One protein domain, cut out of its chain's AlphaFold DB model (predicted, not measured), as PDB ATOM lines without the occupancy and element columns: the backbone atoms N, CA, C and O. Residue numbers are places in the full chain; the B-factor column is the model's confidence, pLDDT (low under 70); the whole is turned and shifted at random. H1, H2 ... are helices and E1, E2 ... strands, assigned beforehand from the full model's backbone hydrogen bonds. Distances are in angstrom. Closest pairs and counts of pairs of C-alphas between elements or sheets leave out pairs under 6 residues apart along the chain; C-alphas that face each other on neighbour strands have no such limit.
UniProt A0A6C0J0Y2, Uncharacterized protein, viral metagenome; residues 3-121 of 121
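This is residues 3 to 121 of the 121 residues of an uncharacterized protein of viral metagenome (UniProt A0A6C0J0Y2). A small three-stranded sheet, E1 E2 E3, makes one end of the domain, and a group of helices, H2, H3 and H4, makes the other, with H5 in the middle, packed across the sheet on E3. H6 packs on H5, and a long loop, residues 73 to 90, leads from H4 back to H5. The printed part has 119 residues with three named strands followed by six named helices, in the order E1 E2 E3 H1 H2 H3 H4 H5 H6; the class is mixed, helices and strands. The sheet's order is E1 E2 E3, antiparallel throughout. The whole is compact, with a radius of gyration of the C-alphas of 13.7 A and spans of 41 by 28 by 27 A.

E1 is residues 3 to 7, beginning at C-alpha 3 at (8.645, 44.820, 39.411). E2 is residues 13 to 18, 14.2 A long, and E3 is residues 24 to 29, 16.0 A long. H1 is residues 35 to 38, H2 residues 41 to 50, 14.3 A long, H3 residues 57 to 61, and H4 residues 65 to 72, ending at C-alpha 72 at (-10.389, 30.888, 37.920). H5 is residues 91 to 99, 10.9 A long. H6 is residues 105 to 116, 15.6 A long, ending at C-alpha 116 at (5.550, 33.857, 37.891).

E1, E2 and E3 form a meander, each strand the antiparallel neighbour of the one before. E1 and E2 are a hairpin, with N 16 and O 6 at 2.8 A, within hydrogen-bond range. E2 and E3 are a hairpin, with N 17 and O 25 at 2.8 A, within that range. H5 is on the sheet at a height of 8.1 A, over E3, and runs across the strands, at 64 degrees to E3 on the local plane; the closest C-alphas of E3 and H5, those of Phe 27 and Ala 91, are 4.9 A apart. H5 and H6 touch at a steep tilt of 56 degrees, opposite ways, with the C-alphas of Tyr 98 and Val 108 closest at 5.9 A. H2 and H5 are close but not clearly touching, the closest C-alphas, of Val 48 and Arg 96, being 7.3 A apart. H2 and H4 touch, the same way, at a shallow tilt of 33 degrees, only just short of steep; the C-alphas of Pro 41 and Gln 69 are closest, at 5.6 A. H3 and H4 only just touch, with 3 pairs of C-alphas within 8 A, the closest being Thr 59 and Lys 71, 6.4 A. H1 and H2 touch only at the corner, and only just, with 3 pairs of C-alphas within 8 A; the closest are Tyr 35 and Met 44, 6.1 A. H4 and H6 are apart. In H2, H3, H4, H5 and H6 every O i to N i+4 pair is within hydrogen-bond range; H1 is too short for such a pair.

The two C-alphas farthest apart are those of Gly 22 and Arg 63, 41.8 A. The C-alphas of Val 3 and Val 121, the chain's last residue, are 6.1 A apart. The printed part has no cut. The link from H4 to H5 is long, with 18 residues. The mean pLDDT of the printed part is 97.3, and no printed residue is under 70.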
ATOM      1  N   VAL A   3       9.629  43.904  40.004       98.19
ATOM      2  CA  VAL A   3       8.645  44.820  39.411       98.19
ATOM      3  C   VAL A   3       8.180  45.823  40.451       98.19
ATOM      4  O   VAL A   3       7.776  45.435  41.543       98.19
ATOM      5  N   LYS A   4       8.161  47.102  40.086       98.31
ATOM      6  CA  LYS A   4       7.556  48.152  40.908       98.31
ATOM      7  C   LYS A   4       6.178  48.505  40.359       98.31
ATOM      8  O   LYS A   4       6.048  48.774  39.165       98.31
ATOM      9  N   ILE A   5       5.160  48.534  41.217       98.25
ATOM     10  CA  ILE A   5       3.829  49.038  40.854       98.25
ATOM     11  C   ILE A   5       3.655  50.435  41.437       98.25
ATOM     12  O   ILE A   5       3.749  50.633  42.644       98.25
ATOM     13  N   ILE A   6       3.385  51.407  40.574       98.00
ATOM     14  CA  ILE A   6       3.113  52.793  40.967       98.00
ATOM     15  C   ILE A   6       1.779  53.256  40.386       98.00
ATOM     16  O   ILE A   6       1.210  52.609  39.503       98.00
ATOM     17  N   ARG A   7       1.269  54.398  40.854       97.88
ATOM     18  CA  ARG A   7       0.136  55.061  40.199       97.88
ATOM     19  C   ARG A   7       0.540  55.465  38.782       97.88
ATOM     20  O   ARG A   7       1.633  55.992  38.579       97.88
ATOM     21  N   SER A   8      -0.329  55.207  37.809       98.00
ATOM     22  CA  SER A   8      -0.041  55.599  36.429       98.00
ATOM     23  C   SER A   8      -0.027  57.129  36.297       98.00
ATOM     24  O   SER A   8      -0.927  57.779  36.835       98.00
ATOM     25  N   PRO A   9       0.935  57.716  35.562       97.50
ATOM     26  CA  PRO A   9       0.872  59.125  35.178       97.50
ATOM     27  C   PRO A   9      -0.186  59.380  34.093       97.50
ATOM     28  O   PRO A   9      -0.575  60.522  33.869       97.50
ATOM     29  N   ASN A  10      -0.676  58.334  33.415       97.38
ATOM     30  CA  ASN A  10      -1.779  58.453  32.473       97.38
ATOM     31  C   ASN A  10      -3.112  58.482  33.246       97.38
ATOM     32  O   ASN A  10      -3.481  57.465  33.837       97.38
ATOM     33  N   PRO A  11      -3.900  59.572  33.187       96.25
ATOM     34  CA  PRO A  11      -5.134  59.706  33.968       96.25
ATOM     35  C   PRO A  11      -6.221  58.689  33.585       96.25
ATOM     36  O   PRO A  11      -7.117  58.401  34.381       96.25
ATOM     37  N   LYS A  12      -6.143  58.099  32.381       97.50
ATOM     38  CA  LYS A  12      -7.057  57.037  31.930       97.50
ATOM     39  C   LYS A  12      -6.715  55.670  32.535       97.50
ATOM     40  O   LYS A  12      -7.502  54.728  32.391       97.50
ATOM     41  N   LYS A  13      -5.559  55.534  33.192       98.25
ATOM     42  CA  LYS A  13      -5.048  54.277  33.748       98.25
ATOM     43  C   LYS A  13      -4.875  54.368  35.263       98.25
ATOM     44  O   LYS A  13      -4.716  55.445  35.823       98.25
ATOM     45  N   LYS A  14      -4.944  53.224  35.945       97.81
ATOM     46  CA  LYS A  14      -4.820  53.154  37.411       97.81
ATOM     47  C   LYS A  14      -3.372  53.010  37.848       97.81
ATOM     48  O   LYS A  14      -2.897  53.760  38.699       97.81
ATOM     49  N   PHE A  15      -2.680  52.046  37.252       98.38
ATOM     50  CA  PHE A  15      -1.367  51.602  37.696       98.38
ATOM     51  C   PHE A  15      -0.384  51.543  36.538       98.38
ATOM     52  O   PHE A  15      -0.775  51.374  35.382       98.38
ATOM     53  N   ARG A  16       0.894  51.647  36.881       98.69
ATOM     54  CA  ARG A  16       2.028  51.391  36.008       98.69
ATOM     55  C   ARG A  16       2.892  50.307  36.631       98.69
ATOM     56  O   ARG A  16       3.299  50.447  37.781       98.69
ATOM     57  N   ALA A  17       3.192  49.269  35.864       98.62
ATOM     58  CA  ALA A  17       4.260  48.335  36.182       98.62
ATOM     59  C   ALA A  17       5.566  48.851  35.581       98.62
ATOM     60  O   ALA A  17       5.607  49.156  34.392       98.62
ATOM     61  N   VAL A  18       6.609  48.954  36.399       98.38
ATOM     62  CA  VAL A  18       7.986  49.216  35.970       98.38
ATOM     63  C   VAL A  18       8.734  47.893  36.052       98.38
ATOM     64  O   VAL A  18       8.889  47.337  37.143       98.38
ATOM     65  N   LEU A  19       9.105  47.358  34.892       97.75
ATOM     66  CA  LEU A  19       9.799  46.084  34.759       97.75
ATOM     67  C   LEU A  19      11.292  46.250  35.069       97.75
ATOM     68  O   LEU A  19      11.824  47.358  35.061       97.75
ATOM     69  N   GLU A  20      11.967  45.135  35.336       95.00
ATOM     70  CA  GLU A  20      13.387  45.099  35.713       95.00
ATOM     71  C   GLU A  20      14.319  45.704  34.652       95.00
ATOM     72  O   GLU A  20      15.338  46.292  34.991       95.00
ATOM     73  N   ASP A  21      13.930  45.627  33.379       94.00
ATOM     74  CA  ASP A  21      14.651  46.212  32.242       94.00
ATOM     75  C   ASP A  21      14.301  47.690  31.973       94.00
ATOM     76  O   ASP A  21      14.694  48.253  30.954       94.00
ATOM     77  N   GLY A  22      13.530  48.324  32.861       94.62
ATOM     78  CA  GLY A  22      13.111  49.721  32.744       94.62
ATOM     79  C   GLY A  22      11.886  49.953  31.856       94.62
ATOM     80  O   GLY A  22      11.339  51.060  31.864       94.62
ATOM     81  N   ARG A  23      11.386  48.941  31.128       97.06
ATOM     82  CA  ARG A  23      10.133  49.083  30.372       97.06
ATOM     83  C   ARG A  23       8.966  49.311  31.323       97.06
ATOM     84  O   ARG A  23       8.930  48.803  32.444       97.06
ATOM     85  N   THR A  24       7.971  50.059  30.855       98.25
ATOM     86  CA  THR A  24       6.787  50.373  31.656       98.25
ATOM     87  C   THR A  24       5.504  49.959  30.962       98.25
ATOM     88  O   THR A  24       5.406  49.992  29.736       98.25
ATOM     89  N   VAL A  25       4.513  49.554  31.753       98.44
ATOM     90  CA  VAL A  25       3.197  49.140  31.259       98.44
ATOM     91  C   VAL A  25       2.118  49.807  32.095       98.44
ATOM     92  O   VAL A  25       2.007  49.535  33.287       98.44
ATOM     93  N   ASP A  26       1.300  50.657  31.477       98.62
ATOM     94  CA  ASP A  26       0.130  51.252  32.128       98.62
ATOM     95  C   ASP A  26      -1.110  50.360  31.964       98.62
ATOM     96  O   ASP A  26      -1.485  49.974  30.852       98.62
ATOM     97  N   PHE A  27      -1.792  50.046  33.065       98.56
ATOM     98  CA  PHE A  27      -2.897  49.087  33.084       98.56
ATOM     99  C   PHE A  27      -4.018  49.462  34.067       98.56
ATOM    100  O   PHE A  27      -3.879  50.345  34.918       98.56
ATOM    101  N   GLY A  28      -5.165  48.789  33.902       97.38
ATOM    102  CA  GLY A  28      -6.412  49.073  34.619       97.38
ATOM    103  C   GLY A  28      -7.079  50.376  34.175       97.38
ATOM    104  O   GLY A  28      -6.460  51.432  34.196       97.38
ATOM    105  N   ALA A  29      -8.353  50.332  33.782       96.06
ATOM    106  CA  ALA A  29      -9.094  51.539  33.405       96.06
ATOM    107  C   ALA A  29      -9.465  52.367  34.646       96.06
ATOM    108  O   ALA A  29     -10.050  51.829  35.591       96.06
ATOM    109  N   SER A  30      -9.135  53.661  34.642       94.38
ATOM    110  CA  SER A  30      -9.502  54.594  35.717       94.38
ATOM    111  C   SER A  30     -11.028  54.720  35.847       94.38
ATOM    112  O   SER A  30     -11.751  54.560  34.868       94.38
ATOM    113  N   GLY A  31     -11.535  54.928  37.065       93.19
ATOM    114  CA  GLY A  31     -12.977  55.031  37.357       93.19
ATOM    115  C   GLY A  31     -13.740  53.701  37.479       93.19
ATOM    116  O   GLY A  31     -14.758  53.643  38.163       93.19
ATOM    117  N   TYR A  32     -13.238  52.603  36.909       93.25
ATOM    118  CA  TYR A  32     -13.897  51.291  37.000       93.25
ATOM    119  C   TYR A  32     -13.551  50.540  38.297       93.25
ATOM    120  O   TYR A  32     -12.534  50.804  38.936       93.25
ATOM    121  N   SER A  33     -14.376  49.572  38.699       95.62
ATOM    122  CA  SER A  33     -14.109  48.707  39.862       95.62
ATOM    123  C   SER A  33     -13.567  47.347  39.421       95.62
ATOM    124  O   SER A  33     -14.164  46.724  38.542       95.62
ATOM    125  N   ASP A  34     -12.487  46.887  40.060       96.81
ATOM    126  CA  ASP A  34     -11.856  45.582  39.808       96.81
ATOM    127  C   ASP A  34     -12.020  44.629  40.999       96.81
ATOM    128  O   ASP A  34     -12.507  45.018  42.070       96.81
ATOM    129  N   TYR A  35     -11.582  43.379  40.839       97.94
ATOM    130  CA  TYR A  35     -11.773  42.342  41.851       97.94
ATOM    131  C   TYR A  35     -11.094  42.663  43.183       97.94
ATOM    132  O   TYR A  35     -11.699  42.436  44.233       97.94
ATOM    133  N   THR A  36      -9.918  43.295  43.151       96.38
ATOM    134  CA  THR A  36      -9.216  43.800  44.344       96.38
ATOM    135  C   THR A  36     -10.010  44.852  45.132       96.38
ATOM    136  O   THR A  36      -9.712  45.092  46.300       96.38
ATOM    137  N   LYS A  37     -11.041  45.463  44.528       95.69
ATOM    138  CA  LYS A  37     -11.936  46.438  45.169       95.69
ATOM    139  C   LYS A  37     -13.266  45.816  45.587       95.69
ATOM    140  O   LYS A  37     -13.646  45.908  46.750       95.69
ATOM    141  N   HIS A  38     -13.990  45.193  44.654       96.69
ATOM    142  CA  HIS A  38     -15.359  44.720  44.909       96.69
ATOM    143  C   HIS A  38     -15.447  43.272  45.420       96.69
ATOM    144  O   HIS A  38     -16.525  42.843  45.816       96.69
ATOM    145  N   LYS A  39     -14.358  42.490  45.353       97.62
ATOM    146  CA  LYS A  39     -14.238  41.136  45.934       97.62
ATOM    147  C   LYS A  39     -15.313  40.127  45.496       97.62
ATOM    148  O   LYS A  39     -15.582  39.151  46.186       97.62
ATOM    149  N   ASN A  40     -15.883  40.311  44.305       98.06
ATOM    150  CA  ASN A  40     -16.919  39.438  43.740       98.06
ATOM    151  C   ASN A  40     -16.306  38.501  42.675       98.06
ATOM    152  O   ASN A  40     -15.964  38.976  41.587       98.06
ATOM    153  N   PRO A  41     -16.162  37.194  42.955       97.94
ATOM    154  CA  PRO A  41     -15.499  36.261  42.043       97.94
ATOM    155  C   PRO A  41     -16.320  35.966  40.779       97.94
ATOM    156  O   PRO A  41     -15.744  35.716  39.720       97.94
ATOM    157  N   SER A  42     -17.650  36.082  40.824       97.88
ATOM    158  CA  SER A  42     -18.488  35.971  39.622       97.88
ATOM    159  C   SER A  42     -18.203  37.108  38.637       97.88
ATOM    160  O   SER A  42     -18.073  36.864  37.440       97.88
ATOM    161  N   ARG A  43     -17.999  38.343  39.127       98.06
ATOM    162  CA  ARG A  43     -17.568  39.478  38.285       98.06
ATOM    163  C   ARG A  43     -16.174  39.266  37.690       98.06
ATOM    164  O   ARG A  43     -15.958  39.654  36.543       98.06
ATOM    165  N   MET A  44     -15.258  38.631  38.427       98.19
ATOM    166  CA  MET A  44     -13.951  38.223  37.895       98.19
ATOM    167  C   MET A  44     -14.104  37.227  36.750       98.19
ATOM    168  O   MET A  44     -13.504  37.414  35.694       98.19
ATOM    169  N   ARG A  45     -14.952  36.211  36.912       98.38
ATOM    170  CA  ARG A  45     -15.250  35.265  35.836       98.38
ATOM    171  C   ARG A  45     -15.821  35.962  34.601       98.38
ATOM    172  O   ARG A  45     -15.332  35.725  33.500       98.38
ATOM    173  N   SER A  46     -16.786  36.869  34.772       98.00
ATOM    174  CA  SER A  46     -17.330  37.661  33.659       98.00
ATOM    175  C   SER A  46     -16.264  38.516  32.969       98.00
ATOM    176  O   SER A  46     -16.285  38.637  31.748       98.00
ATOM    177  N   TYR A  47     -15.334  39.109  33.724       97.81
ATOM    178  CA  TYR A  47     -14.205  39.845  33.154       97.81
ATOM    179  C   TYR A  47     -13.330  38.932  32.286       97.81
ATOM    180  O   TYR A  47     -13.131  39.221  31.109       97.81
ATOM    181  N   VAL A  48     -12.889  37.795  32.831       97.81
ATOM    182  CA  VAL A  48     -12.039  36.829  32.120       97.81
ATOM    183  C   VAL A  48     -12.711  36.335  30.833       97.81
ATOM    184  O   VAL A  48     -12.072  36.332  29.786       97.81
ATOM    185  N   LEU A  49     -14.007  36.010  30.869       97.81
ATOM    186  CA  LEU A  49     -14.767  35.602  29.678       97.81
ATOM    187  C   LEU A  49     -14.804  36.694  28.596       97.81
ATOM    188  O   LEU A  49     -14.508  36.424  27.433       97.81
ATOM    189  N   ARG A  50     -15.114  37.949  28.957       97.38
ATOM    190  CA  ARG A  50     -15.155  39.065  27.984       97.38
ATOM    191  C   ARG A  50     -13.801  39.308  27.315       97.38
ATOM    192  O   ARG A  50     -13.750  39.644  26.127       97.38
ATOM    193  N   HIS A  51     -12.727  39.097  28.069       97.19
ATOM    194  CA  HIS A  51     -11.348  39.207  27.607       97.19
ATOM    195  C   HIS A  51     -10.823  37.908  26.968       97.19
ATOM    196  O   HIS A  51      -9.617  37.718  26.867       97.19
ATOM    197  N   GLY A  52     -11.714  37.028  26.496       96.88
ATOM    198  CA  GLY A  52     -11.367  35.872  25.663       96.88
ATOM    199  C   GLY A  52     -10.836  34.667  26.432       96.88
ATOM    200  O   GLY A  52     -10.251  33.784  25.822       96.88
ATOM    201  N   GLY A  53     -10.993  34.637  27.756       97.69
ATOM    202  CA  GLY A  53     -10.475  33.567  28.596       97.69
ATOM    203  C   GLY A  53     -11.150  32.224  28.345       97.69
ATOM    204  O   GLY A  53     -12.378  32.120  28.344       97.69
ATOM    205  N   HIS A  54     -10.333  31.182  28.217       97.31
ATOM    206  CA  HIS A  54     -10.777  29.798  28.047       97.31
ATOM    207  C   HIS A  54     -11.226  29.230  29.392       97.31
ATOM    208  O   HIS A  54     -10.467  28.561  30.093       97.31
ATOM    209  N   VAL A  55     -12.456  29.545  29.795       97.06
ATOM    210  CA  VAL A  55     -13.026  29.082  31.065       97.06
ATOM    211  C   VAL A  55     -13.778  27.764  30.838       97.06
ATOM    212  O   VAL A  55     -14.735  27.748  30.064       97.06
ATOM    213  N   PRO A  56     -13.418  26.662  31.526       96.38
ATOM    214  CA  PRO A  56     -14.156  25.405  31.419       96.38
ATOM    215  C   PRO A  56     -15.624  25.569  31.816       96.38
ATOM    216  O   PRO A  56     -15.932  26.276  32.779       96.38
ATOM    217  N   ARG A  57     -16.528  24.848  31.145       96.12
ATOM    218  CA  ARG A  57     -17.980  24.912  31.399       96.12
ATOM    219  C   ARG A  57     -18.344  24.720  32.877       96.12
ATOM    220  O   ARG A  57     -19.077  25.528  33.435       96.12
ATOM    221  N   GLN A  58     -17.732  23.742  33.545       95.69
ATOM    222  CA  GLN A  58     -17.934  23.486  34.979       95.69
ATOM    223  C   GLN A  58     -17.534  24.674  35.875       95.69
ATOM    224  O   GLN A  58     -18.048  24.837  36.980       95.69
ATOM    225  N   THR A  59     -16.589  25.503  35.429       96.00
ATOM    226  CA  THR A  59     -16.194  26.733  36.127       96.00
ATOM    227  C   THR A  59     -17.167  27.873  35.833       96.00
ATOM    228  O   THR A  59     -17.361  28.729  36.695       96.00
ATOM    229  N   ILE A  60     -17.802  27.895  34.657       95.88
ATOM    230  CA  ILE A  60     -18.859  28.856  34.297       95.88
ATOM    231  C   ILE A  60     -20.125  28.614  35.125       95.88
ATOM    232  O   ILE A  60     -20.704  29.567  35.641       95.88
ATOM    233  N   GLU A  61     -20.514  27.355  35.296       96.56
ATOM    234  CA  GLU A  61     -21.733  26.958  36.013       96.56
ATOM    235  C   GLU A  61     -21.570  26.969  37.545       96.56
ATOM    236  O   GLU A  61     -22.562  26.979  38.272       96.56
ATOM    237  N   GLU A  62     -20.330  27.022  38.049       97.69
ATOM    238  CA  GLU A  62     -20.034  27.074  39.484       97.69
ATOM    239  C   GLU A  62     -20.709  28.275  40.168       97.69
ATOM    240  O   GLU A  62     -20.658  29.407  39.666       97.69
ATOM    241  N   ARG A  63     -21.295  28.035  41.346       96.81
ATOM    242  CA  ARG A  63     -21.998  29.053  42.143       96.81
ATOM    243  C   ARG A  63     -21.303  29.361  43.463       96.81
ATOM    244  O   ARG A  63     -21.491  30.459  43.977       96.81
ATOM    245  N   ASP A  64     -20.487  28.446  43.988       98.06
ATOM    246  CA  ASP A  64     -19.735  28.675  45.223       98.06
ATOM    247  C   ASP A  64     -18.618  29.711  44.981       98.06
ATOM    248  O   ASP A  64     -17.669  29.431  44.237       98.06
ATOM    249  N   PRO A  65     -18.662  30.890  45.631       97.44
ATOM    250  CA  PRO A  65     -17.673  31.946  45.437       97.44
ATOM    251  C   PRO A  65     -16.225  31.499  45.677       97.44
ATOM    252  O   PRO A  65     -15.321  31.936  44.960       97.44
ATOM    253  N   LYS A  66     -15.989  30.617  46.658       97.44
ATOM    254  CA  LYS A  66     -14.648  30.116  46.984       97.44
ATOM    255  C   LYS A  66     -14.140  29.187  45.885       97.44
ATOM    256  O   LYS A  66     -12.983  29.293  45.479       97.44
ATOM    257  N   LYS A  67     -15.008  28.322  45.348       98.00
ATOM    258  CA  LYS A  67     -14.654  27.449  44.217       98.00
ATOM    259  C   LYS A  67     -14.415  28.249  42.943       98.00
ATOM    260  O   LYS A  67     -13.443  27.959  42.248       98.00
ATOM    261  N   ILE A  68     -15.233  29.270  42.656       98.00
ATOM    262  CA  ILE A  68     -15.004  30.174  41.514       98.00
ATOM    263  C   ILE A  68     -13.622  30.808  41.639       98.00
ATOM    264  O   ILE A  68     -12.849  30.743  40.687       98.00
ATOM    265  N   GLN A  69     -13.296  31.370  42.809       97.62
ATOM    266  CA  GLN A  69     -11.995  31.986  43.050       97.62
ATOM    267  C   GLN A  69     -10.850  31.034  42.688       97.62
ATOM    268  O   GLN A  69     -10.029  31.357  41.835       97.62
ATOM    269  N   THR A  70     -10.829  29.839  43.278       97.44
ATOM    270  CA  THR A  70      -9.743  28.873  43.069       97.44
ATOM    271  C   THR A  70      -9.678  28.371  41.627       97.44
ATOM    272  O   THR A  70      -8.600  28.357  41.034       97.44
ATOM    273  N   LYS A  71     -10.817  28.003  41.025       97.94
ATOM    274  CA  LYS A  71     -10.873  27.495  39.642       97.94
ATOM    275  C   LYS A  71     -10.388  28.539  38.634       97.94
ATOM    276  O   LYS A  71      -9.656  28.209  37.704       97.94
ATOM    277  N   MET A  72     -10.755  29.804  38.831       97.88
ATOM    278  CA  MET A  72     -10.389  30.888  37.920       97.88
ATOM    279  C   MET A  72      -8.897  31.223  37.946       97.88
ATOM    280  O   MET A  72      -8.394  31.752  36.959       97.88
ATOM    281  N   LEU A  73      -8.151  30.887  39.003       97.44
ATOM    282  CA  LEU A  73      -6.691  31.051  39.003       97.44
ATOM    283  C   LEU A  73      -6.004  30.183  37.947       97.44
ATOM    284  O   LEU A  73      -4.925  30.541  37.484       97.44
ATOM    285  N   ASN A  74      -6.620  29.080  37.526       96.44
ATOM    286  CA  ASN A  74      -6.059  28.185  36.514       96.44
ATOM    287  C   ASN A  74      -6.369  28.625  35.075       96.44
ATOM    288  O   ASN A  74      -5.842  28.035  34.141       96.44
ATOM    289  N   VAL A  75      -7.180  29.670  34.882       97.06
ATOM    290  CA  VAL A  75      -7.522  30.182  33.548       97.06
ATOM    291  C   VAL A  75      -6.493  31.225  33.110       97.06
ATOM    292  O   VAL A  75      -6.594  32.397  33.488       97.06
ATOM    293  N   ASP A  76      -5.510  30.799  32.318       95.44
ATOM    294  CA  ASP A  76      -4.413  31.630  31.796       95.44
ATOM    295  C   ASP A  76      -4.301  31.666  30.262       95.44
ATOM    296  O   ASP A  76      -3.479  32.403  29.719       95.44
ATOM    297  N   ARG A  77      -5.149  30.921  29.550       96.19
ATOM    298  CA  ARG A  77      -5.286  31.010  28.096       96.19
ATOM    299  C   ARG A  77      -6.401  31.985  27.726       96.19
ATOM    300  O   ARG A  77      -7.495  31.918  28.289       96.19
ATOM    301  N   SER A  78      -6.126  32.846  26.750       96.81
ATOM    302  CA  SER A  78      -7.105  33.723  26.115       96.81
ATOM    303  C   SER A  78      -6.852  33.826  24.611       96.81
ATOM    304  O   SER A  78      -5.705  33.733  24.178       96.81
ATOM    305  N   ASP A  79      -7.919  34.029  23.834       95.25
ATOM    306  CA  ASP A  79      -7.837  34.311  22.391       95.25
ATOM    307  C   ASP A  79      -7.600  35.798  22.079       95.25
ATOM    308  O   ASP A  79      -7.308  36.152  20.940       95.25
ATOM    309  N   LYS A  80      -7.747  36.686  23.072       96.12
ATOM    310  CA  LYS A  80      -7.634  38.147  22.897       96.12
ATOM    311  C   LYS A  80      -6.399  38.744  23.560       96.12
ATOM    312  O   LYS A  80      -5.948  39.814  23.165       96.12
ATOM    313  N   GLU A  81      -5.884  38.101  24.603       95.81
ATOM    314  CA  GLU A  81      -4.819  38.643  25.442       95.81
ATOM    315  C   GLU A  81      -3.788  37.563  25.790       95.81
ATOM    316  O   GLU A  81      -4.118  36.394  25.981       95.81
ATOM    317  N   ASN A  82      -2.521  37.960  25.934       97.62
ATOM    318  CA  ASN A  82      -1.473  37.062  26.408       97.62
ATOM    319  C   ASN A  82      -1.340  37.165  27.933       97.62
ATOM    320  O   ASN A  82      -0.747  38.110  28.449       97.62
ATOM    321  N   TRP A  83      -1.893  36.191  28.658       97.81
ATOM    322  CA  TRP A  83      -1.792  36.117  30.122       97.81
ATOM    323  C   TRP A  83      -0.672  35.197  30.616       97.81
ATOM    324  O   TRP A  83      -0.508  35.028  31.824       97.81
ATOM    325  N   LYS A  84       0.119  34.610  29.716       97.31
ATOM    326  CA  LYS A  84       1.328  33.864  30.084       97.31
ATOM    327  C   LYS A  84       2.467  34.831  30.395       97.31
ATOM    328  O   LYS A  84       2.388  36.014  30.076       97.31
ATOM    329  N   MET A  85       3.564  34.321  30.958       96.62
ATOM    330  CA  MET A  85       4.746  35.136  31.272       96.62
ATOM    331  C   MET A  85       5.295  35.900  30.055       96.62
ATOM    332  O   MET A  85       5.706  37.048  30.177       96.62
ATOM    333  N   SER A  86       5.211  35.318  28.855       96.19
ATOM    334  CA  SER A  86       5.548  35.991  27.590       96.19
ATOM    335  C   SER A  86       4.769  37.292  27.344       96.19
ATOM    336  O   SER A  86       5.211  38.140  26.580       96.19
ATOM    337  N   GLY A  87       3.598  37.451  27.966       97.25
ATOM    338  CA  GLY A  87       2.735  38.624  27.851       97.25
ATOM    339  C   GLY A  87       3.017  39.717  28.878       97.25
ATOM    340  O   GLY A  87       2.269  40.690  28.929       97.25
ATOM    341  N   ILE A  88       4.066  39.590  29.696       97.56
ATOM    342  CA  ILE A  88       4.324  40.502  30.816       97.56
ATOM    343  C   ILE A  88       4.485  41.973  30.419       97.56
ATOM    344  O   ILE A  88       4.181  42.873  31.200       97.56
ATOM    345  N   SER A  89       4.916  42.244  29.191       97.06
ATOM    346  CA  SER A  89       5.023  43.608  28.662       97.06
ATOM    347  C   SER A  89       3.679  44.187  28.187       97.06
ATOM    348  O   SER A  89       3.641  45.303  27.681       97.06
ATOM    349  N   GLY A  90       2.571  43.452  28.332       97.81
ATOM    350  CA  GLY A  90       1.235  43.852  27.896       97.81
ATOM    351  C   GLY A  90       0.294  44.216  29.047       97.81
ATOM    352  O   GLY A  90       0.267  43.575  30.097       97.81
ATOM    353  N   ALA A  91      -0.564  45.216  28.825       97.88
ATOM    354  CA  ALA A  91      -1.547  45.658  29.819       97.88
ATOM    355  C   ALA A  91      -2.582  44.573  30.181       97.88
ATOM    356  O   ALA A  91      -3.116  44.585  31.294       97.88
ATOM    357  N   GLY A  92      -2.858  43.633  29.267       97.94
ATOM    358  CA  GLY A  92      -3.760  42.500  29.501       97.94
ATOM    359  C   GLY A  92      -3.238  41.548  30.581       97.94
ATOM    360  O   GLY A  92      -3.984  41.200  31.491       97.94
ATOM    361  N   PHE A  93      -1.939  41.214  30.560       98.50
ATOM    362  CA  PHE A  93      -1.296  40.396  31.597       98.50
ATOM    363  C   PHE A  93      -1.472  41.016  32.988       98.50
ATOM    364  O   PHE A  93      -1.964  40.369  33.915       98.50
ATOM    365  N   TRP A  94      -1.131  42.301  33.115       98.56
ATOM    366  CA  TRP A  94      -1.242  43.021  34.381       98.56
ATOM    367  C   TRP A  94      -2.687  43.200  34.827       98.56
ATOM    368  O   TRP A  94      -2.985  43.032  36.005       98.56
ATOM    369  N   SER A  95      -3.613  43.476  33.910       98.06
ATOM    370  CA  SER A  95      -5.025  43.600  34.280       98.06
ATOM    371  C   SER A  95      -5.569  42.257  34.773       98.06
ATOM    372  O   SER A  95      -6.112  42.180  35.876       98.06
ATOM    373  N   ARG A  96      -5.337  41.170  34.029       98.19
ATOM    374  CA  ARG A  96      -5.775  39.819  34.394       98.19
ATOM    375  C   ARG A  96      -5.261  39.367  35.755       98.19
ATOM    376  O   ARG A  96      -6.036  38.802  36.531       98.19
ATOM    377  N   TRP A  97      -3.973  39.561  36.024       98.50
ATOM    378  CA  TRP A  97      -3.352  39.014  37.226       98.50
ATOM    379  C   TRP A  97      -3.309  40.003  38.380       98.50
ATOM    380  O   TRP A  97      -3.666  39.626  39.490       98.50
ATOM    381  N   TYR A  98      -2.959  41.266  38.155       98.50
ATOM    382  CA  TYR A  98      -2.828  42.221  39.254       98.50
ATOM    383  C   TYR A  98      -4.178  42.750  39.760       98.50
ATOM    384  O   TYR A  98      -4.328  43.049  40.940       98.50
ATOM    385  N   LEU A  99      -5.188  42.840  38.886       98.31
ATOM    386  CA  LEU A  99      -6.504  43.397  39.237       98.31
ATOM    387  C   LEU A  99      -7.610  42.343  39.355       98.31
ATOM    388  O   LEU A  99      -8.598  42.574  40.053       98.31
ATOM    389  N   TRP A 100      -7.445  41.195  38.690       98.38
ATOM    390  CA  TRP A 100      -8.489  40.180  38.517       98.38
ATOM    391  C   TRP A 100      -8.056  38.756  38.914       98.38
ATOM    392  O   TRP A 100      -8.643  37.793  38.432       98.38
ATOM    393  N   SER A 101      -7.050  38.582  39.786       97.81
ATOM    394  CA  SER A 101      -6.681  37.251  40.315       97.81
ATOM    395  C   SER A 101      -7.103  37.017  41.761       97.81
ATOM    396  O   SER A 101      -7.598  35.940  42.073       97.81
ATOM    397  N   PHE A 102      -6.935  38.003  42.640       98.25
ATOM    398  CA  PHE A 102      -7.234  37.893  44.068       98.25
ATOM    399  C   PHE A 102      -8.027  39.107  44.563       98.25
ATOM    400  O   PHE A 102      -7.901  40.197  44.004       98.25
ATOM    401  N   PRO A 103      -8.822  38.947  45.638       97.69
ATOM    402  CA  PRO A 103      -9.641  40.024  46.188       97.69
ATOM    403  C   PRO A 103      -8.838  41.051  47.005       97.69
ATOM    404  O   PRO A 103      -9.409  42.031  47.475       97.69
ATOM    405  N   THR A 104      -7.535  40.831  47.216       98.00
ATOM    406  CA  THR A 104      -6.633  41.739  47.942       98.00
ATOM    407  C   THR A 104      -5.284  41.827  47.234       98.00
ATOM    408  O   THR A 104      -4.806  40.826  46.698       98.00
ATOM    409  N   PHE A 105      -4.636  42.996  47.273       97.94
ATOM    410  CA  PHE A 105      -3.307  43.184  46.670       97.94
ATOM    411  C   PHE A 105      -2.245  42.275  47.296       97.94
ATOM    412  O   PHE A 105      -1.477  41.649  46.579       97.94
ATOM    413  N   GLN A 106      -2.279  42.069  48.615       97.81
ATOM    414  CA  GLN A 106      -1.380  41.113  49.268       97.81
ATOM    415  C   GLN A 106      -1.552  39.683  48.719       97.81
ATOM    416  O   GLN A 106      -0.577  38.949  48.561       97.81
ATOM    417  N   GLY A 107      -2.791  39.267  48.428       98.19
ATOM    418  CA  GLY A 107      -3.074  37.969  47.811       98.19
ATOM    419  C   GLY A 107      -2.553  37.893  46.375       98.19
ATOM    420  O   GLY A 107      -1.915  36.907  46.011       98.19
ATOM    421  N   VAL A 108      -2.767  38.960  45.600       98.31
ATOM    422  CA  VAL A 108      -2.244  39.117  44.236       98.31
ATOM    423  C   VAL A 108      -0.725  38.963  44.219       98.31
ATOM    424  O   VAL A 108      -0.204  38.144  43.467       98.31
ATOM    425  N   GLU A 109      -0.013  39.708  45.064       98.31
ATOM    426  CA  GLU A 109       1.451  39.724  45.091       98.31
ATOM    427  C   GLU A 109       2.022  38.366  45.497       98.31
ATOM    428  O   GLU A 109       2.903  37.839  44.817       98.31
ATOM    429  N   LYS A 110       1.468  37.738  46.547       98.31
ATOM    430  CA  LYS A 110       1.849  36.376  46.960       98.31
ATOM    431  C   LYS A 110       1.631  35.366  45.834       98.31
ATOM    432  O   LYS A 110       2.495  34.526  45.577       98.31
ATOM    433  N   PHE A 111       0.490  35.445  45.151       98.38
ATOM    434  CA  PHE A 111       0.168  34.545  44.053       98.38
ATOM    435  C   PHE A 111       1.071  34.755  42.840       98.38
ATOM    436  O   PHE A 111       1.622  33.785  42.327       98.38
ATOM    437  N   MET A 112       1.256  35.997  42.393       98.31
ATOM    438  CA  MET A 112       2.099  36.309  41.238       98.31
ATOM    439  C   MET A 112       3.574  36.007  41.521       98.31
ATOM    440  O   MET A 112       4.265  35.513  40.631       98.31
ATOM    441  N   LYS A 113       4.041  36.182  42.764       98.25
ATOM    442  CA  LYS A 113       5.359  35.699  43.191       98.25
ATOM    443  C   LYS A 113       5.477  34.187  43.032       98.25
ATOM    444  O   LYS A 113       6.429  33.720  42.420       98.25
ATOM    445  N   LYS A 114       4.499  33.421  43.523       98.12
ATOM    446  CA  LYS A 114       4.512  31.953  43.419       98.12
ATOM    447  C   LYS A 114       4.382  31.457  41.974       98.12
ATOM    448  O   LYS A 114       5.076  30.525  41.595       98.12
ATOM    449  N   ARG A 115       3.483  32.046  41.182       97.12
ATOM    450  CA  ARG A 115       3.163  31.584  39.820       97.12
ATOM    451  C   ARG A 115       4.199  32.009  38.786       97.12
ATOM    452  O   ARG A 115       4.477  31.253  37.867       97.12
ATOM    453  N   PHE A 116       4.720  33.226  38.913       97.25
ATOM    454  CA  PHE A 116       5.550  33.857  37.891       97.25
ATOM    455  C   PHE A 116       6.954  34.225  38.403       97.25
ATOM    456  O   PHE A 116       7.785  34.670  37.626       97.25
ATOM    457  N   GLY A 117       7.268  34.082  39.693       97.44
ATOM    458  CA  GLY A 117       8.571  34.521  40.219       97.44
ATOM    459  C   GLY A 117       8.752  36.048  40.196       97.44
ATOM    460  O   GLY A 117       9.880  36.550  40.100       97.44
ATOM    461  N   ILE A 118       7.641  36.793  40.244       97.75
ATOM    462  CA  ILE A 118       7.627  38.260  40.286       97.75
ATOM    463  C   ILE A 118       7.778  38.717  41.735       97.75
ATOM    464  O   ILE A 118       6.946  38.404  42.584       97.75
ATOM    465  N   ASN A 119       8.831  39.480  42.013       97.56
ATOM    466  CA  ASN A 119       9.047  40.114  43.307       97.56
ATOM    467  C   ASN A 119       8.648  41.587  43.205       97.56
ATOM    468  O   ASN A 119       9.283  42.344  42.470       97.56
ATOM    469  N   PHE A 120       7.598  41.965  43.928       97.50
ATOM    470  CA  PHE A 120       7.152  43.351  44.025       97.50
ATOM    471  C   PHE A 120       8.047  44.121  45.000       97.50
ATOM    472  O   PHE A 120       8.354  43.600  46.074       97.50
ATOM    473  N   VAL A 121       8.496  45.309  44.587       94.81
ATOM    474  CA  VAL A 121       9.430  46.185  45.323       94.81
ATOM    475  C   VAL A 121       8.921  47.616  45.407       94.81
ATOM    476  O   VAL A 121       8.113  48.008  44.532       94.81
TER     477      VAL A 121